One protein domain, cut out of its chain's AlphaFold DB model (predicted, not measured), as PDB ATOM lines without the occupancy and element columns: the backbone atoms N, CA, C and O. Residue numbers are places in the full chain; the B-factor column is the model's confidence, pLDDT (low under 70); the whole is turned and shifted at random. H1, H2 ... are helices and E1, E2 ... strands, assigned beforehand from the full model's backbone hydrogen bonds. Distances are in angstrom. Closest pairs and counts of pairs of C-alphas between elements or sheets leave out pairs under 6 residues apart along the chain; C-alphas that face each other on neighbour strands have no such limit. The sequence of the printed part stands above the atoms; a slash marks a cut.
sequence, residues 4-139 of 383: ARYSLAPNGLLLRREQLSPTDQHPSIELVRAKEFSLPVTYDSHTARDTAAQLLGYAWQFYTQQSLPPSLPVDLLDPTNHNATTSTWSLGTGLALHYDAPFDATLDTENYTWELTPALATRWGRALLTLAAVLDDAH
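This is residues 4 to 139 of the 383 residues of an uncharacterized protein of Amycolatopsis alba DSM 44262 (UniProt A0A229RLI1). A twisted sheet of four strands, E2 E1 E3 E7, and a smaller one of three, E4 E5 E6, stand on the same side of two long helices, H1 and H2, that lie side by side. H2 covers one face of the smaller sheet, while H1 only grazes the larger one. The printed part has 136 residues, with two named helices and seven named strands in the order E1 E2 E3 H1 E4 E5 E6 E7 H2; the class is mixed, helices and strands. The larger sheet is mixed, the smaller all antiparallel. The whole is compact, with a radius of gyration of the C-alphas of 14.7 A, and only just flat, spanning 46 by 40 by 22 A.

In the larger sheet, E1, residues 4 to 8, and E3, residues 28 to 31, are parallel inner strands, with N 6 and O 28 2.9 A apart. E2, residues 14 to 19, is an edge strand and forms a hairpin with E1, with N 7 and O 15 2.8 A apart. The other edge strand, E7, residues 113 to 115, is antiparallel to E3, with N 29 and O 114 at 2.9 A. This sheet is only just strongly twisted, its C-alphas lying up to 4.1 A off the best plane. H1, residues 45 to 64, only grazes it with residues 47 to 55; its closest C-alphas to E2 are those of Thr 51 and Leu 14, 6.2 A apart. H1 touches H2, residues 118 to 139, at a shallow tilt of 24 degrees, opposite ways; the closest C-alphas, of Ala 52 and Gly 125, are 3.9 A apart. H2 is on the sheet of E4, residues 86 to 92, E5, residues 95 to 100, and E6, residues 104 to 109, at a height over the sheet of 9.5 A. It lies over E4 and E5 and runs along the strands, at 7 degrees to E5 on the local plane. Leu 91 of E4 and Trp 124 of H2 have their C-alphas 5.9 A apart, the closest of the two. E4, E5 and E6 form a meander, each strand the antiparallel neighbour of the one before; N 89 and O 97 are 2.9 A apart, and N 98 and O 106 2.8 A. In H1 and H2 every O i to N i+4 pair is within hydrogen-bond range.

E1 begins at C-alpha 4, (26.180, -30.755, -7.218). H1 measures 27.9 A, E4 18.8 A, E5 16.3 A and E6 16.0 A. H2 measures 31.2 A and ends at C-alpha 139, (46.786, -3.591, -15.817).

The C-alphas farthest apart, of Ser 21 and Ala 84, are 47.3 A apart. The printed part has no cut. The long links are E3 to H1 and H1 to E4. Mean pLDDT of the printed part is 72.1; 47 residues are under 70, among them 31 to 40 and 132 to 139.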
ATOM      1  N   ALA A   4      26.383 -31.937  -8.055       63.75
ATOM      2  CA  ALA A   4      26.180 -30.755  -7.218       63.75
ATOM      3  C   ALA A   4      25.546 -29.631  -8.037       63.75
ATOM      4  O   ALA A   4      25.741 -29.566  -9.250       63.75
ATOM      5  N   ARG A   5      24.804 -28.750  -7.363       70.56
ATOM      6  CA  ARG A   5      24.360 -27.482  -7.950       70.56
ATOM      7  C   ARG A   5      25.331 -26.386  -7.561       70.56
ATOM      8  O   ARG A   5      25.626 -26.210  -6.373       70.56
ATOM      9  N   TYR A   6      25.804 -25.647  -8.550       74.88
ATOM     10  CA  TYR A   6      26.629 -24.464  -8.362       74.88
ATOM     11  C   TYR A   6      25.834 -23.228  -8.749       74.88
ATOM     12  O   TYR A   6      25.039 -23.269  -9.679       74.88
ATOM     13  N   SER A   7      26.071 -22.125  -8.054       72.75
ATOM     14  CA  SER A   7      25.634 -20.811  -8.491       72.75
ATOM     15  C   SER A   7      26.802 -19.977  -8.971       72.75
ATOM     16  O   SER A   7      27.808 -19.907  -8.265       72.75
ATOM     17  N   LEU A   8      26.633 -19.288 -10.093       75.12
ATOM     18  CA  LEU A   8      27.558 -18.251 -10.532       75.12
ATOM     19  C   LEU A   8      27.193 -16.919  -9.862       75.12
ATOM     20  O   LEU A   8      26.053 -16.456  -9.976       75.12
ATOM     21  N   ALA A   9      28.131 -16.347  -9.110       71.31
ATOM     22  CA  ALA A   9      27.984 -15.038  -8.483       71.31
ATOM     23  C   ALA A   9      28.185 -13.899  -9.508       71.31
ATOM     24  O   ALA A   9      28.799 -14.126 -10.550       71.31
ATOM     25  N   PRO A  10      27.730 -12.661  -9.220       72.38
ATOM     26  CA  PRO A  10      27.915 -11.521 -10.126       72.38
ATOM     27  C   PRO A  10      29.380 -11.203 -10.458       72.38
ATOM     28  O   PRO A  10      29.658 -10.674 -11.522       72.38
ATOM     29  N   ASN A  11      30.318 -11.557  -9.579       67.12
ATOM     30  CA  ASN A  11      31.760 -11.419  -9.803       67.12
ATOM     31  C   ASN A  11      32.401 -12.668 -10.442       67.12
ATOM     32  O   ASN A  11      33.603 -12.885 -10.325       67.12
ATOM     33  N   GLY A  12      31.589 -13.568 -10.998       72.75
ATOM     34  CA  GLY A  12      32.059 -14.735 -11.731       72.75
ATOM     35  C   GLY A  12      32.484 -15.931 -10.884       72.75
ATOM     36  O   GLY A  12      32.738 -16.990 -11.454       72.75
ATOM     37  N   LEU A  13      32.504 -15.820  -9.549       73.56
ATOM     38  CA  LEU A  13      32.849 -16.939  -8.670       73.56
ATOM     39  C   LEU A  13      31.778 -18.037  -8.690       73.56
ATOM     40  O   LEU A  13      30.582 -17.783  -8.518       73.56
ATOM     41  N   LEU A  14      32.229 -19.285  -8.813       71.88
ATOM     42  CA  LEU A  14      31.387 -20.467  -8.644       71.88
ATOM     43  C   LEU A  14      31.227 -20.794  -7.158       71.88
ATOM     44  O   LEU A  14      32.191 -21.051  -6.440       71.88
ATOM     45  N   LEU A  15      29.981 -20.803  -6.693       75.50
ATOM     46  CA  LEU A  15      29.620 -21.104  -5.312       75.50
ATOM     47  C   LEU A  15      28.799 -22.387  -5.270       75.50
ATOM     48  O   LEU A  15      27.732 -22.477  -5.874       75.50
ATOM     49  N   ARG A  16      29.265 -23.391  -4.535       73.31
ATOM     50  CA  ARG A  16      28.512 -24.636  -4.346       73.31
ATOM     51  C   ARG A  16      27.262 -24.369  -3.497       73.31
ATOM     52  O   ARG A  16      27.376 -23.860  -2.387       73.31
ATOM     53  N   ARG A  17      26.080 -24.733  -4.002       70.38
ATOM     54  CA  ARG A  17      24.785 -24.532  -3.325       70.38
ATOM     55  C   ARG A  17      24.301 -25.777  -2.607       70.38
ATOM     56  O   ARG A  17      23.945 -25.718  -1.437       70.38
ATOM     57  N   GLU A  18      24.288 -26.898  -3.316       70.25
ATOM     58  CA  GLU A  18      23.678 -28.131  -2.835       70.25
ATOM     59  C   GLU A  18      24.489 -29.337  -3.311       70.25
ATOM     60  O   GLU A  18      24.938 -29.393  -4.460       70.25
ATOM     61  N   GLN A  19      24.692 -30.305  -2.418       63.72
ATOM     62  CA  GLN A  19      25.189 -31.624  -2.784       63.72
ATOM     63  C   GLN A  19      23.995 -32.494  -3.161       63.72
ATOM     64  O   GLN A  19      23.174 -32.808  -2.305       63.72
ATOM     65  N   LEU A  20      23.906 -32.883  -4.429       58.94
ATOM     66  CA  LEU A  20      22.876 -33.803  -4.890       58.94
ATOM     67  C   LEU A  20      23.330 -35.247  -4.650       58.94
ATOM     68  O   LEU A  20      24.526 -35.541  -4.522       58.94
ATOM     69  N   SER A  21      22.362 -36.160  -4.574       55.44
ATOM     70  CA  SER A  21      22.650 -37.592  -4.549       55.44
ATOM     71  C   SER A  21      23.499 -37.977  -5.770       55.44
ATOM     72  O   SER A  21      23.313 -37.392  -6.838       55.44
ATOM     73  N   PRO A  22      24.436 -38.936  -5.644       58.53
ATOM     74  CA  PRO A  22      25.232 -39.394  -6.777       58.53
ATOM     75  C   PRO A  22      24.304 -39.895  -7.887       58.53
ATOM     76  O   PRO A  22      23.539 -40.832  -7.674       58.53
ATOM     77  N   THR A  23      24.369 -39.265  -9.052       62.88
ATOM     78  CA  THR A  23      23.678 -39.709 -10.268       62.88
ATOM     79  C   THR A  23      24.703 -39.837 -11.391       62.88
ATOM     80  O   THR A  23      25.817 -39.323 -11.270       62.88
ATOM     81  N   ASP A  24      24.332 -40.482 -12.498       54.56
ATOM     82  CA  ASP A  24      25.136 -40.476 -13.731       54.56
ATOM     83  C   ASP A  24      25.099 -39.111 -14.454       54.56
ATOM     84  O   ASP A  24      25.658 -38.962 -15.536       54.56
ATOM     85  N   GLN A  25      24.430 -38.105 -13.875       66.31
ATOM     86  CA  GLN A  25      24.253 -36.781 -14.465       66.31
ATOM     87  C   GLN A  25      25.378 -35.826 -14.056       66.31
ATOM     88  O   GLN A  25      25.880 -35.854 -12.922       66.31
ATOM     89  N   HIS A  26      25.757 -34.948 -14.986       74.50
ATOM     90  CA  HIS A  26      26.734 -33.894 -14.747       74.50
ATOM     91  C   HIS A  26      26.184 -32.831 -13.768       74.50
ATOM     92  O   HIS A  26      24.969 -32.671 -13.637       74.50
ATOM     93  N   PRO A  27      27.050 -32.094 -13.043       73.62
ATOM     94  CA  PRO A  27      26.633 -30.956 -12.226       73.62
ATOM     95  C   PRO A  27      25.929 -29.888 -13.065       73.62
ATOM     96  O   PRO A  27      26.270 -29.691 -14.231       73.62
ATOM     97  N   SER A  28      25.008 -29.143 -12.457       76.31
ATOM     98  CA  SER A  28      24.411 -27.961 -13.080       76.31
ATOM     99  C   SER A  28      24.977 -26.679 -12.469       76.31
ATOM    100  O   SER A  28      25.147 -26.575 -11.250       76.31
ATOM    101  N   ILE A  29      25.269 -25.696 -13.318       71.25
ATOM    102  CA  ILE A  29      25.563 -24.319 -12.912       71.25
ATOM    103  C   ILE A  29      24.315 -23.487 -13.175       71.25
ATOM    104  O   ILE A  29      23.787 -23.496 -14.282       71.25
ATOM    105  N   GLU A  30      23.867 -22.753 -12.166       73.06
ATOM    106  CA  GLU A  30      22.737 -21.833 -12.237       73.06
ATOM    107  C   GLU A  30      23.234 -20.396 -12.060       73.06
ATOM    108  O   GLU A  30      24.017 -20.090 -11.158       73.06
ATOM    109  N   LEU A  31      22.770 -19.479 -12.900       65.69
ATOM    110  CA  LEU A  31      23.017 -18.059 -12.697       65.69
ATOM    111  C   LEU A  31      22.078 -17.547 -11.598       65.69
ATOM    112  O   LEU A  31      20.858 -17.516 -11.778       65.69
ATOM    113  N   VAL A  32      22.622 -17.122 -10.454       58.94
ATOM    114  CA  VAL A  32      21.784 -16.590  -9.370       58.94
ATOM    115  C   VAL A  32      21.437 -15.137  -9.662       58.94
ATOM    116  O   VAL A  32      22.247 -14.233  -9.479       58.94
ATOM    117  N   ARG A  33      20.191 -14.911 -10.088       54.56
ATOM    118  CA  ARG A  33      19.631 -13.566 -10.243       54.56
ATOM    119  C   ARG A  33      19.378 -12.935  -8.874       54.56
ATOM    120  O   ARG A  33      18.551 -13.420  -8.101       54.56
ATOM    121  N   ALA A  34      20.018 -11.805  -8.600       41.88
ATOM    122  CA  ALA A  34      19.567 -10.907  -7.548       41.88
ATOM    123  C   ALA A  34      18.333 -10.145  -8.067       41.88
ATOM    124  O   ALA A  34      18.484  -9.240  -8.869       41.88
ATOM    125  N   LYS A  35      17.122 -10.548  -7.649       39.47
ATOM    126  CA  LYS A  35      15.838  -9.824  -7.825       39.47
ATOM    127  C   LYS A  35      15.634  -9.142  -9.200       39.47
ATOM    128  O   LYS A  35      16.021  -8.000  -9.402       39.47
ATOM    129  N   GLU A  36      14.937  -9.831 -10.105       38.56
ATOM    130  CA  GLU A  36      14.315  -9.302 -11.345       38.56
ATOM    131  C   GLU A  36      15.207  -8.645 -12.419       38.56
ATOM    132  O   GLU A  36      14.748  -8.521 -13.552       38.56
ATOM    133  N   PHE A  37      16.487  -8.369 -12.165       41.53
ATOM    134  CA  PHE A  37      17.432  -7.888 -13.179       41.53
ATOM    135  C   PHE A  37      18.599  -8.872 -13.344       41.53
ATOM    136  O   PHE A  37      19.237  -9.277 -12.373       41.53
ATOM    137  N   SER A  38      18.873  -9.298 -14.582       51.00
ATOM    138  CA  SER A  38      20.111 -10.009 -14.920       51.00
ATOM    139  C   SER A  38      21.245  -8.990 -14.948       51.00
ATOM    140  O   SER A  38      21.454  -8.324 -15.960       51.00
ATOM    141  N   LEU A  39      21.932  -8.819 -13.822       55.84
ATOM    142  CA  LEU A  39      23.194  -8.088 -13.819       55.84
ATOM    143  C   LEU A  39      24.232  -8.913 -14.600       55.84
ATOM    144  O   LEU A  39      24.277 -10.133 -14.398       55.84
ATOM    145  N   PRO A  40      25.023  -8.289 -15.492       68.06
ATOM    146  CA  PRO A  40      26.094  -8.981 -16.199       68.06
ATOM    147  C   PRO A  40      27.091  -9.547 -15.186       68.06
ATOM    148  O   PRO A  40      27.364  -8.928 -14.155       68.06
ATOM    149  N   VAL A  41      27.610 -10.742 -15.462       77.81
ATOM    150  CA  VAL A  41      28.667 -11.335 -14.642       77.81
ATOM    151  C   VAL A  41      29.982 -10.708 -15.067       77.81
ATOM    152  O   VAL A  41      30.355 -10.827 -16.228       77.81
ATOM    153  N   THR A  42      30.675 -10.055 -14.145       81.44
ATOM    154  CA  THR A  42      31.950  -9.380 -14.407       81.44
ATOM    155  C   THR A  42      33.112 -10.183 -13.843       81.44
ATOM    156  O   THR A  42      32.992 -10.747 -12.752       81.44
ATOM    157  N   TYR A  43      34.243 -10.181 -14.537       74.31
ATOM    158  CA  TYR A  43      35.480 -10.811 -14.086       74.31
ATOM    159  C   TYR A  43      36.577  -9.774 -13.861       74.31
ATOM    160  O   TYR A  43      36.813  -8.907 -14.693       74.31
ATOM    161  N   ASP A  44      37.303  -9.928 -12.760       75.62
ATOM    162  CA  ASP A  44      38.672  -9.432 -12.635       75.62
ATOM    163  C   ASP A  44      39.662 -10.589 -12.869       75.62
ATOM    164  O   ASP A  44      39.280 -11.761 -12.998       75.62
ATOM    165  N   SER A  45      40.961 -10.290 -12.918       68.62
ATOM    166  CA  SER A  45      41.962 -11.319 -13.215       68.62
ATOM    167  C   SER A  45      42.090 -12.388 -12.120       68.62
ATOM    168  O   SER A  45      42.547 -13.501 -12.391       68.62
ATOM    169  N   HIS A  46      41.674 -12.096 -10.885       69.75
ATOM    170  CA  HIS A  46      41.715 -13.035  -9.765       69.75
ATOM    171  C   HIS A  46      40.528 -14.001  -9.816       69.75
ATOM    172  O   HIS A  46      40.696 -15.219  -9.837       69.75
ATOM    173  N   THR A  47      39.318 -13.461  -9.897       70.75
ATOM    174  CA  THR A  47      38.062 -14.206 -10.015       70.75
ATOM    175  C   THR A  47      38.027 -15.067 -11.275       70.75
ATOM    176  O   THR A  47      37.532 -16.196 -11.219       70.75
ATOM    177  N   ALA A  48      38.625 -14.612 -12.382       71.81
ATOM    178  CA  ALA A  48      38.799 -15.429 -13.581       71.81
ATOM    179  C   ALA A  48      39.675 -16.669 -13.311       71.81
ATOM    180  O   ALA A  48      39.292 -17.783 -13.677       71.81
ATOM    181  N   ARG A  49      40.804 -16.516 -12.605       74.56
ATOM    182  CA  ARG A  49      41.700 -17.634 -12.239       74.56
ATOM    183  C   ARG A  49      41.064 -18.613 -11.271       74.56
ATOM    184  O   ARG A  49      41.143 -19.818 -11.498       74.56
ATOM    185  N   ASP A  50      40.414 -18.112 -10.227       71.31
ATOM    186  CA  ASP A  50      39.740 -18.954  -9.237       71.31
ATOM    187  C   ASP A  50      38.647 -19.795  -9.890       71.31
ATOM    188  O   ASP A  50      38.524 -20.999  -9.646       71.31
ATOM    189  N   THR A  51      37.868 -19.167 -10.768       77.69
ATOM    190  CA  THR A  51      36.799 -19.839 -11.503       77.69
ATOM    191  C   THR A  51      37.373 -20.860 -12.481       77.69
ATOM    192  O   THR A  51      36.897 -21.996 -12.533       77.69
ATOM    193  N   ALA A  52      38.451 -20.517 -13.190       80.06
ATOM    194  CA  ALA A  52      39.150 -21.450 -14.064       80.06
ATOM    195  C   ALA A  52      39.687 -22.672 -13.310       80.06
ATOM    196  O   ALA A  52      39.498 -23.800 -13.763       80.06
ATOM    197  N   ALA A  53      40.312 -22.470 -12.148       74.25
ATOM    198  CA  ALA A  53      40.847 -23.549 -11.325       74.25
ATOM    199  C   ALA A  53      39.743 -24.516 -10.872       74.25
ATOM    200  O   ALA A  53      39.923 -25.734 -10.938       74.25
ATOM    201  N   GLN A  54      38.578 -23.994 -10.480       77.62
ATOM    202  CA  GLN A  54      37.422 -24.818 -10.117       77.62
ATOM    203  C   GLN A  54      36.895 -25.636 -11.305       77.62
ATOM    204  O   GLN A  54      36.655 -26.838 -11.170       77.62
ATOM    205  N   LEU A  55      36.756 -25.013 -12.478       83.19
ATOM    206  CA  LEU A  55      36.261 -25.665 -13.695       83.19
ATOM    207  C   LEU A  55      37.224 -26.745 -14.209       83.19
ATOM    208  O   LEU A  55      36.813 -27.871 -14.499       83.19
ATOM    209  N   LEU A  56      38.516 -26.428 -14.282       79.75
ATOM    210  CA  LEU A  56      39.555 -27.359 -14.722       79.75
ATOM    211  C   LEU A  56      39.753 -28.486 -13.710       79.75
ATOM    212  O   LEU A  56      39.950 -29.636 -14.102       79.75
ATOM    213  N   GLY A  57      39.632 -28.180 -12.417       76.81
ATOM    214  CA  GLY A  57      39.688 -29.185 -11.367       76.81
ATOM    215  C   GLY A  57      38.531 -30.177 -11.436       76.81
ATOM    216  O   GLY A  57      38.755 -31.384 -11.319       76.81
ATOM    217  N   TYR A  58      37.319 -29.693 -11.719       80.75
ATOM    218  CA  TYR A  58      36.169 -30.548 -12.002       80.75
ATOM    219  C   TYR A  58      36.423 -31.456 -13.216       80.75
ATOM    220  O   TYR A  58      36.254 -32.673 -13.119       80.75
ATOM    221  N   ALA A  59      36.872 -30.891 -14.342       81.00
ATOM    222  CA  ALA A  59      37.136 -31.665 -15.554       81.00
ATOM    223  C   ALA A  59      38.213 -32.740 -15.329       81.00
ATOM    224  O   ALA A  59      38.041 -33.886 -15.743       81.00
ATOM    225  N   TRP A  60      39.294 -32.399 -14.619       78.69
ATOM    226  CA  TRP A  60      40.357 -33.339 -14.265       78.69
ATOM    227  C   TRP A  60      39.835 -34.520 -13.449       78.69
ATOM    228  O   TRP A  60      40.065 -35.673 -13.820       78.69
ATOM    229  N   GLN A  61      39.120 -34.243 -12.356       79.06
ATOM    230  CA  GLN A  61      38.559 -35.283 -11.493       79.06
ATOM    231  C   GLN A  61      37.575 -36.170 -12.256       79.06
ATOM    232  O   GLN A  61      37.516 -37.374 -12.008       79.06
ATOM    233  N   PHE A  62      36.831 -35.598 -13.206       83.06
ATOM    234  CA  PHE A  62      35.931 -36.364 -14.055       83.06
ATOM    235  C   PHE A  62      36.689 -37.338 -14.968       83.06
ATOM    236  O   PHE A  62      36.353 -38.521 -15.005       83.06
ATOM    237  N   TYR A  63      37.710 -36.864 -15.690       80.06
ATOM    238  CA  TYR A  63      38.438 -37.689 -16.660       80.06
ATOM    239  C   TYR A  63      39.355 -38.728 -16.013       80.06
ATOM    240  O   TYR A  63      39.486 -39.834 -16.531       80.06
ATOM    241  N   THR A  64      40.010 -38.378 -14.907       79.50
ATOM    242  CA  THR A  64      41.069 -39.212 -14.319       79.50
ATOM    243  C   THR A  64      40.611 -39.995 -13.096       79.50
ATOM    244  O   THR A  64      41.271 -40.960 -12.722       79.50
ATOM    245  N   GLN A  65      39.503 -39.592 -12.459       78.75
ATOM    246  CA  GLN A  65      39.067 -40.090 -11.147       78.75
ATOM    247  C   GLN A  65      40.131 -39.935 -10.043       78.75
ATOM    248  O   GLN A  65      40.058 -40.592  -9.005       78.75
ATOM    249  N   GLN A  66      41.119 -39.062 -10.250       74.25
ATOM    250  CA  GLN A  66      42.201 -38.781  -9.310       74.25
ATOM    251  C   GLN A  66      42.018 -37.406  -8.665       74.25
ATOM    252  O   GLN A  66      41.315 -36.536  -9.182       74.25
ATOM    253  N   SER A  67      42.677 -37.195  -7.524       70.25
ATOM    254  CA  SER A  67      42.785 -35.866  -6.923       70.25
ATOM    255  C   SER A  67      43.510 -34.899  -7.865       70.25
ATOM    256  O   SER A  67      44.318 -35.318  -8.697       70.25
ATOM    257  N   LEU A  68      43.231 -33.600  -7.721       63.03
ATOM    258  CA  LEU A  68      43.917 -32.569  -8.495       63.03
ATOM    259  C   LEU A  68      45.420 -32.576  -8.147       63.03
ATOM    260  O   LEU A  68      45.745 -32.546  -6.956       63.03
ATOM    261  N   PRO A  69      46.329 -32.637  -9.132       62.69
ATOM    262  CA  PRO A  69      47.758 -32.510  -8.879       62.69
ATOM    263  C   PRO A  69      48.112 -31.088  -8.403       62.69
ATOM    264  O   PRO A  69      47.355 -30.149  -8.653       62.69
ATOM    265  N   PRO A  70      49.276 -30.900  -7.751       55.94
ATOM    266  CA  PRO A  70      49.736 -29.580  -7.306       55.94
ATOM    267  C   PRO A  70      49.999 -28.603  -8.463       55.94
ATOM    268  O   PRO A  70      49.979 -27.392  -8.262       55.94
ATOM    269  N   SER A  71      50.233 -29.115  -9.671       57.56
ATOM    270  CA  SER A  71      50.320 -28.340 -10.905       57.56
ATOM    271  C   SER A  71      49.610 -29.082 -12.034       57.56
ATOM    272  O   SER A  71      49.724 -30.302 -12.165       57.56
ATOM    273  N   LEU A  72      48.859 -28.337 -12.845       61.59
ATOM    274  CA  LEU A  72      48.166 -28.850 -14.020       61.59
ATOM    275  C   LEU A  72      48.647 -28.051 -15.240       61.59
ATOM    276  O   LEU A  72      48.440 -26.837 -15.263       61.59
ATOM    277  N   PRO A  73      49.299 -28.677 -16.236       67.62
ATOM    278  CA  PRO A  73      49.589 -28.007 -17.494       67.62
ATOM    279  C   PRO A  73      48.275 -27.778 -18.246       67.62
ATOM    280  O   PRO A  73      47.479 -28.703 -18.429       67.62
ATOM    281  N   VAL A  74      48.031 -26.535 -18.652       69.94
ATOM    282  CA  VAL A  74      46.788 -26.128 -19.309       69.94
ATOM    283  C   VAL A  74      47.132 -25.299 -20.533       69.94
ATOM    284  O   VAL A  74      47.773 -24.258 -20.412       69.94
ATOM    285  N   ASP A  75      46.671 -25.741 -21.700       79.31
ATOM    286  CA  ASP A  75      46.741 -24.922 -22.909       79.31
ATOM    287  C   ASP A  75      45.712 -23.798 -22.815       79.31
ATOM    288  O   ASP A  75      44.534 -24.052 -22.542       79.31
ATOM    289  N   LEU A  76      46.150 -22.567 -23.058       78.44
ATOM    290  CA  LEU A  76      45.264 -21.411 -23.123       78.44
ATOM    291  C   LEU A  76      44.348 -21.505 -24.350       78.44
ATOM    292  O   LEU A  76      44.701 -22.114 -25.361       78.44
ATOM    293  N   LEU A  77      43.145 -20.937 -24.241       75.88
ATOM    294  CA  LEU A  77      42.209 -20.873 -25.362       75.88
ATOM    295  C   LEU A  77      42.281 -19.496 -26.015       75.88
ATOM    296  O   LEU A  77      41.964 -18.492 -25.372       75.88
ATOM    297  N   ASP A  78      42.637 -19.464 -27.294       78.06
ATOM    298  CA  ASP A  78      42.622 -18.231 -28.077       78.06
ATOM    299  C   ASP A  78      41.191 -17.686 -28.241       78.06
ATOM    300  O   ASP A  78      40.223 -18.461 -28.302       78.06
ATOM    301  N   PRO A  79      41.024 -16.353 -28.303       75.62
ATOM    302  CA  PRO A  79      39.730 -15.740 -28.568       75.62
ATOM    303  C   PRO A  79      39.169 -16.190 -29.921       75.62
ATOM    304  O   PRO A  79      39.886 -16.353 -30.904       75.62
ATOM    305  N   THR A  80      37.850 -16.384 -29.970       85.69
ATOM    306  CA  THR A  80      37.126 -16.709 -31.209       85.69
ATOM    307  C   THR A  80      37.130 -15.524 -32.167       85.69
ATOM    308  O   THR A  80      37.309 -15.709 -33.365       85.69
ATOM    309  N   ASN A  81      36.962 -14.316 -31.626       66.81
ATOM    310  CA  ASN A  81      37.119 -13.058 -32.342       66.81
ATOM    311  C   ASN A  81      38.008 -12.134 -31.515       66.81
ATOM    312  O   ASN A  81      37.847 -12.050 -30.298       66.81
ATOM    313  N   HIS A  82      38.920 -11.432 -32.173       65.88
ATOM    314  CA  HIS A  82      39.817 -10.484 -31.530       65.88
ATOM    315  C   HIS A  82      40.074  -9.303 -32.458       65.88
ATOM    316  O   HIS A  82      40.305  -9.482 -33.656       65.88
ATOM    317  N   ASN A  83      40.025  -8.101 -31.902       61.38
ATOM    318  CA  ASN A  83      40.481  -6.882 -32.550       61.38
ATOM    319  C   ASN A  83      41.266  -6.027 -31.543       61.38
ATOM    320  O   ASN A  83      41.537  -6.459 -30.425       61.38
ATOM    321  N   ALA A  84      41.631  -4.810 -31.947       44.97
ATOM    322  CA  ALA A  84      42.477  -3.929 -31.146       44.97
ATOM    323  C   ALA A  84      41.922  -3.605 -29.746       44.97
ATOM    324  O   ALA A  84      42.708  -3.330 -28.847       44.97
ATOM    325  N   THR A  85      40.601  -3.624 -29.550       48.47
ATOM    326  CA  THR A  85      39.964  -3.167 -28.303       48.47
ATOM    327  C   THR A  85      39.041  -4.200 -27.675       48.47
ATOM    328  O   THR A  85      38.568  -3.982 -26.570       48.47
ATOM    329  N   THR A  86      38.764  -5.311 -28.355       56.72
ATOM    330  CA  THR A  86      37.787  -6.303 -27.902       56.72
ATOM    331  C   THR A  86      38.283  -7.718 -28.170       56.72
ATOM    332  O   THR A  86      38.914  -8.004 -29.194       56.72
ATOM    333  N   SER A  87      37.992  -8.625 -27.243       74.62
ATOM    334  CA  SER A  87      38.212 -10.062 -27.402       74.62
ATOM    335  C   SER A  87      36.963 -10.819 -26.984       74.62
ATOM    336  O   SER A  87      36.350 -10.511 -25.967       74.62
ATOM    337  N   THR A  88      36.585 -11.830 -27.759       83.19
ATOM    338  CA  THR A  88      35.408 -12.652 -27.470       83.19
ATOM    339  C   THR A  88      35.753 -14.127 -27.545       83.19
ATOM    340  O   THR A  88      36.323 -14.590 -28.535       83.19
ATOM    341  N   TRP A  89      35.339 -14.894 -26.538       92.44
ATOM    342  CA  TRP A  89      35.430 -16.352 -26.524       92.44
ATOM    343  C   TRP A  89      34.035 -16.964 -26.546       92.44
ATOM    344  O   TRP A  89      33.295 -16.878 -25.568       92.44
ATOM    345  N   SER A  90      33.701 -17.664 -27.630       91.38
ATOM    346  CA  SER A  90      32.477 -18.461 -27.697       91.38
ATOM    347  C   SER A  90      32.705 -19.807 -27.005       91.38
ATOM    348  O   SER A  90      33.459 -20.664 -27.490       91.38
ATOM    349  N   LEU A  91      32.053 -20.006 -25.858       88.56
ATOM    350  CA  LEU A  91      32.234 -21.187 -25.006       88.56
ATOM    351  C   LEU A  91      31.282 -22.338 -25.363       88.56
ATOM    352  O   LEU A  91      31.525 -23.481 -24.981       88.56
ATOM    353  N   GLY A  92      30.244 -22.052 -26.152       81.25
ATOM    354  CA  GLY A  92      29.152 -22.979 -26.452       81.25
ATOM    355  C   GLY A  92      27.962 -22.767 -25.516       81.25
ATOM    356  O   GLY A  92      28.040 -21.960 -24.601       81.25
ATOM    357  N   THR A  93      26.837 -23.442 -25.789       80.62
ATOM    358  CA  THR A  93      25.621 -23.417 -24.939       80.62
ATOM    359  C   THR A  93      25.089 -22.014 -24.582       80.62
ATOM    360  O   THR A  93      24.486 -21.817 -23.523       80.62
ATOM    361  N   GLY A  94      25.280 -21.039 -25.481       81.50
ATOM    362  CA  GLY A  94      24.856 -19.648 -25.281       81.50
ATOM    363  C   GLY A  94      25.692 -18.880 -24.249       81.50
ATOM    364  O   GLY A  94      25.186 -17.925 -23.668       81.50
ATOM    365  N   LEU A  95      26.924 -19.328 -23.970       86.75
ATOM    366  CA  LEU A  95      27.908 -18.642 -23.130       86.75
ATOM    367  C   LEU A  95      28.986 -17.982 -23.994       86.75
ATOM    368  O   LEU A  95      29.631 -18.651 -24.817       86.75
ATOM    369  N   ALA A  96      29.224 -16.697 -23.752       89.94
ATOM    370  CA  ALA A  96      30.306 -15.946 -24.368       89.94
ATOM    371  C   ALA A  96      31.040 -15.107 -23.317       89.94
ATOM    372  O   ALA A  96      30.413 -14.422 -22.515       89.94
ATOM    373  N   LEU A  97      32.372 -15.181 -23.306       91.00
ATOM    374  CA  LEU A  97      33.192 -14.235 -22.550       91.00
ATOM    375  C   LEU A  97      33.552 -13.075 -23.457       91.00
ATOM    376  O   LEU A  97      34.004 -13.296 -24.582       91.00
ATOM    377  N   HIS A  98      33.404 -11.872 -22.933       86.56
ATOM    378  CA  HIS A  98      33.761 -10.634 -23.588       86.56
ATOM    379  C   HIS A  98      34.809  -9.923 -22.748       86.56
ATOM    380  O   HIS A  98      34.736  -9.894 -21.523       86.56
ATOM    381  N   TYR A  99      35.812  -9.394 -23.427       78.50
ATOM    382  CA  TYR A  99      36.739  -8.429 -22.880       78.50
ATOM    383  C   TYR A  99      36.681  -7.197 -23.763       78.50
ATOM    384  O   TYR A  99      36.943  -7.305 -24.962       78.50
ATOM    385  N   ASP A 100      36.376  -6.065 -23.154       66.44
ATOM    386  CA  ASP A 100      36.429  -4.743 -23.741       66.44
ATOM    387  C   ASP A 100      37.534  -3.961 -23.021       66.44
ATOM    388  O   ASP A 100      37.546  -3.786 -21.799       66.44
ATOM    389  N   ALA A 101      38.528  -3.533 -23.790       51.16
ATOM    390  CA  ALA A 101      39.641  -2.767 -23.265       51.16
ATOM    391  C   ALA A 101      39.138  -1.449 -22.645       51.16
ATOM    392  O   ALA A 101      38.245  -0.809 -23.207       51.16
ATOM    393  N   PRO A 102      39.743  -0.983 -21.539       49.19
ATOM    394  CA  PRO A 102      40.980  -1.503 -20.949       49.19
ATOM    395  C   PRO A 102      40.819  -2.570 -19.855       49.19
ATOM    396  O   PRO A 102      41.780  -3.280 -19.585       49.19
ATOM    397  N   PHE A 103      39.666  -2.676 -19.192       59.34
ATOM    398  CA  PHE A 103      39.540  -3.495 -17.973       59.34
ATOM    399  C   PHE A 103      38.200  -4.218 -17.846       59.34
ATOM    400  O   PHE A 103      37.968  -4.895 -16.843       59.34
ATOM    401  N   ASP A 104      37.319  -4.083 -18.833       66.12
ATOM    402  CA  ASP A 104      35.970  -4.608 -18.727       66.12
ATOM    403  C   ASP A 104      35.954  -6.040 -19.238       66.12
ATOM    404  O   ASP A 104      36.243  -6.319 -20.398       66.12
ATOM    405  N   ALA A 105      35.633  -6.978 -18.354       76.00
ATOM    406  CA  ALA A 105      35.442  -8.365 -18.729       76.00
ATOM    407  C   ALA A 105      34.101  -8.870 -18.223       76.00
ATOM    408  O   ALA A 105      33.822  -8.831 -17.022       76.00
ATOM    409  N   THR A 106      33.282  -9.379 -19.134       86.44
ATOM    410  CA  THR A 106      31.934  -9.855 -18.846       86.44
ATOM    411  C   THR A 106      31.709 -11.261 -19.380       86.44
ATOM    412  O   THR A 106      32.371 -11.739 -20.302       86.44
ATOM    413  N   LEU A 107      30.760 -11.959 -18.770       86.94
ATOM    414  CA  LEU A 107      30.186 -13.179 -19.305       86.94
ATOM    415  C   LEU A 107      28.742 -12.905 -19.695       86.94
ATOM    416  O   LEU A 107      27.880 -12.692 -18.838       86.94
ATOM    417  N   ASP A 108      28.506 -12.981 -20.996       83.69
ATOM    418  CA  ASP A 108      27.187 -12.899 -21.588       83.69
ATOM    419  C   ASP A 108      26.569 -14.287 -21.661       83.69
ATOM    420  O   ASP A 108      27.216 -15.291 -21.995       83.69
ATOM    421  N   THR A 109      25.289 -14.344 -21.298       76.69
ATOM    422  CA  THR A 109      24.581 -15.606 -21.149       76.69
ATOM    423  C   THR A 109      23.168 -15.529 -21.718       76.69
ATOM    424  O   THR A 109      22.344 -14.724 -21.290       76.69
ATOM    425  N   GLU A 110      22.849 -16.419 -22.657       73.38
ATOM    426  CA  GLU A 110      21.486 -16.555 -23.206       73.38
ATOM    427  C   GLU A 110      20.597 -17.460 -22.338       73.38
ATOM    428  O   GLU A 110      19.369 -17.390 -22.382       73.38
ATOM    429  N   ASN A 111      21.227 -18.309 -21.524       72.50
ATOM    430  CA  ASN A 111      20.575 -19.274 -20.644       72.50
ATOM    431  C   ASN A 111      20.739 -18.873 -19.167       72.50
ATOM    432  O   ASN A 111      21.555 -18.018 -18.828       72.50
ATOM    433  N   TYR A 112      19.966 -19.502 -18.277       73.56
ATOM    434  CA  TYR A 112      20.087 -19.318 -16.818       73.56
ATOM    435  C   TYR A 112      20.673 -20.532 -16.106       73.56
ATOM    436  O   TYR A 112      20.993 -20.462 -14.921       73.56
ATOM    437  N   THR A 113      20.793 -21.645 -16.821       78.56
ATOM    438  CA  THR A 113      21.252 -22.920 -16.289       78.56
ATOM    439  C   THR A 113      22.035 -23.668 -17.352       78.56
ATOM    440  O   THR A 113      21.585 -23.750 -18.496       78.56
ATOM    441  N   TRP A 114      23.155 -24.268 -16.959       83.44
ATOM    442  CA  TRP A 114      23.998 -25.074 -17.835       83.44
ATOM    443  C   TRP A 114      24.338 -26.396 -17.186       83.44
ATOM    444  O   TRP A 114      24.671 -26.458 -16.003       83.44
ATOM    445  N   GLU A 115      24.322 -27.447 -17.993       85.94
ATOM    446  CA  GLU A 115      24.967 -28.696 -17.632       85.94
ATOM    447  C   GLU A 115      26.484 -28.530 -17.776       85.94
ATOM    448  O   GLU A 115      27.005 -28.276 -18.867       85.94
ATOM    449  N   LEU A 116      27.203 -28.652 -16.663       83.50
ATOM    450  CA  LEU A 116      28.651 -28.531 -16.625       83.50
ATOM    451  C   LEU A 116      29.291 -29.837 -17.094       83.50
ATOM    452  O   LEU A 116      29.777 -30.641 -16.301       83.50
ATOM    453  N   THR A 117      29.295 -30.052 -18.404       87.44
ATOM    454  CA  THR A 117      30.063 -31.155 -18.984       87.44
ATOM    455  C   THR A 117      31.569 -30.904 -18.806       87.44
ATOM    456  O   THR A 117      32.008 -29.750 -18.792       87.44
ATOM    457  N   PRO A 118      32.406 -31.952 -18.727       83.50
ATOM    458  CA  PRO A 118      33.860 -31.800 -18.638       83.50
ATOM    459  C   PRO A 118      34.448 -31.025 -19.820       83.50
ATOM    460  O   PRO A 118      35.398 -30.268 -19.655       83.50
ATOM    461  N   ALA A 119      33.871 -31.179 -21.014       88.62
ATOM    462  CA  ALA A 119      34.279 -30.432 -22.199       88.62
ATOM    463  C   ALA A 119      33.971 -28.931 -22.067       88.62
ATOM    464  O   ALA A 119      34.840 -28.107 -22.358       88.62
ATOM    465  N   LEU A 120      32.771 -28.577 -21.587       89.69
ATOM    466  CA  LEU A 120      32.396 -27.185 -21.322       89.69
ATOM    467  C   LEU A 120      33.277 -26.578 -20.225       89.69
ATOM    468  O   LEU A 120      33.798 -25.481 -20.403       89.69
ATOM    469  N   ALA A 121      33.504 -27.312 -19.134       85.12
ATOM    470  CA  ALA A 121      34.346 -26.877 -18.024       85.12
ATOM    471  C   ALA A 121      35.793 -26.614 -18.466       85.12
ATOM    472  O   ALA A 121      36.353 -25.566 -18.154       85.12
ATOM    473  N   THR A 122      36.382 -27.520 -19.255       85.94
ATOM    474  CA  THR A 122      37.725 -27.320 -19.812       85.94
ATOM    475  C   THR A 122      37.775 -26.100 -20.722       85.94
ATOM    476  O   THR A 122      38.666 -25.269 -20.574       85.94
ATOM    477  N   ARG A 123      36.826 -25.961 -21.654       90.75
ATOM    478  CA  ARG A 123      36.808 -24.836 -22.600       90.75
ATOM    479  C   ARG A 123      36.649 -23.497 -21.882       90.75
ATOM    480  O   ARG A 123      37.402 -22.569 -22.162       90.75
ATOM    481  N   TRP A 124      35.716 -23.422 -20.939       91.12
ATOM    482  CA  TRP A 124      35.474 -22.226 -20.140       91.12
ATOM    483  C   TRP A 124      36.675 -21.891 -19.248       91.12
ATOM    484  O   TRP A 124      37.153 -20.761 -19.272       91.12
ATOM    485  N   GLY A 125      37.237 -22.872 -18.539       80.06
ATOM    486  CA  GLY A 125      38.408 -22.654 -17.691       80.06
ATOM    487  C   GLY A 125      39.634 -22.173 -18.471       80.06
ATOM    488  O   GLY A 125      40.307 -21.242 -18.040       80.06
ATOM    489  N   ARG A 126      39.893 -22.735 -19.659       84.19
ATOM    490  CA  ARG A 126      40.982 -22.273 -20.538       84.19
ATOM    491  C   ARG A 126      40.768 -20.838 -21.022       84.19
ATOM    492  O   ARG A 126      41.713 -20.059 -21.004       84.19
ATOM    493  N   ALA A 127      39.540 -20.481 -21.404       85.25
ATOM    494  CA  ALA A 127      39.198 -19.120 -21.818       85.25
ATOM    495  C   ALA A 127      39.380 -18.104 -20.681       85.25
ATOM    496  O   ALA A 127      39.929 -17.030 -20.900       85.25
ATOM    497  N   LEU A 128      38.979 -18.460 -19.457       82.12
ATOM    498  CA  LEU A 128      39.157 -17.616 -18.275       82.12
ATOM    499  C   LEU A 128      40.633 -17.404 -17.909       82.12
ATOM    500  O   LEU A 128      40.991 -16.318 -17.467       82.12
ATOM    501  N   LEU A 129      41.504 -18.399 -18.111       73.81
ATOM    502  CA  LEU A 129      42.947 -18.206 -17.926       73.81
ATOM    503  C   LEU A 129      43.536 -17.257 -18.975       73.81
ATOM    504  O   LEU A 129      44.349 -16.405 -18.618       73.81
ATOM    505  N   THR A 130      43.108 -17.363 -20.237       78.06
ATOM    506  CA  THR A 130      43.496 -16.402 -21.281       78.06
ATOM    507  C   THR A 130      43.007 -14.997 -20.932       78.06
ATOM    508  O   THR A 130      43.784 -14.049 -20.981       78.06
ATOM    509  N   LEU A 131      41.745 -14.860 -20.511       78.69
ATOM    510  CA  LEU A 131      41.160 -13.594 -20.073       78.69
ATOM    511  C   LEU A 131      41.935 -12.982 -18.899       78.69
ATOM    512  O   LEU A 131      42.244 -11.795 -18.918       78.69
ATOM    513  N   ALA A 132      42.289 -13.785 -17.894       68.50
ATOM    514  CA  ALA A 132      43.072 -13.321 -16.754       68.50
ATOM    515  C   ALA A 132      44.459 -12.811 -17.171       68.50
ATOM    516  O   ALA A 132      44.935 -11.827 -16.613       68.50
ATOM    517  N   ALA A 133      45.099 -13.462 -18.148       64.56
ATOM    518  CA  ALA A 133      46.367 -13.000 -18.703       64.56
ATOM    519  C   ALA A 133      46.212 -11.668 -19.454       64.56
ATOM    520  O   ALA A 133      47.036 -10.781 -19.269       64.56
ATOM    521  N   VAL A 134      45.138 -11.505 -20.237       62.53
ATOM    522  CA  VAL A 134      44.822 -10.244 -20.932       62.53
ATOM    523  C   VAL A 134      44.551  -9.110 -19.938       62.53
ATOM    524  O   VAL A 134      45.081  -8.018 -20.105       62.53
ATOM    525  N   LEU A 135      43.780  -9.366 -18.877       62.72
ATOM    526  CA  LEU A 135      43.503  -8.380 -17.827       62.72
ATOM    527  C   LEU A 135      44.763  -7.992 -17.046       62.72
ATOM    528  O   LEU A 135      44.934  -6.829 -16.698       62.72
ATOM    529  N   ASP A 136      45.649  -8.943 -16.751       56.50
ATOM    530  CA  ASP A 136      46.929  -8.642 -16.106       56.50
ATOM    531  C   ASP A 136      47.846  -7.818 -17.015       56.50
ATOM    532  O   ASP A 136      48.474  -6.875 -16.539       56.50
ATOM    533  N   ASP A 137      47.905  -8.150 -18.307       55.97
ATOM    534  CA  ASP A 137      48.682  -7.399 -19.294       55.97
ATOM    535  C   ASP A 137      48.147  -5.968 -19.431       55.97
ATOM    536  O   ASP A 137      48.911  -5.010 -19.360       55.97
ATOM    537  N   ALA A 138      46.824  -5.793 -19.492       52.28
ATOM    538  CA  ALA A 138      46.200  -4.476 -19.527       52.28
ATOM    539  C   ALA A 138      46.490  -3.651 -18.260       52.28
ATOM    540  O   ALA A 138      46.845  -2.475 -18.356       52.28
ATOM    541  N   HIS A 139      46.410  -4.258 -17.068       53.00
ATOM    542  CA  HIS A 139      46.786  -3.591 -15.817       53.00
ATOM    543  C   HIS A 139      48.275  -3.239 -15.769       53.00
ATOM    544  O   HIS A 139      48.633  -2.158 -15.292       53.00
TER     545      HIS A 139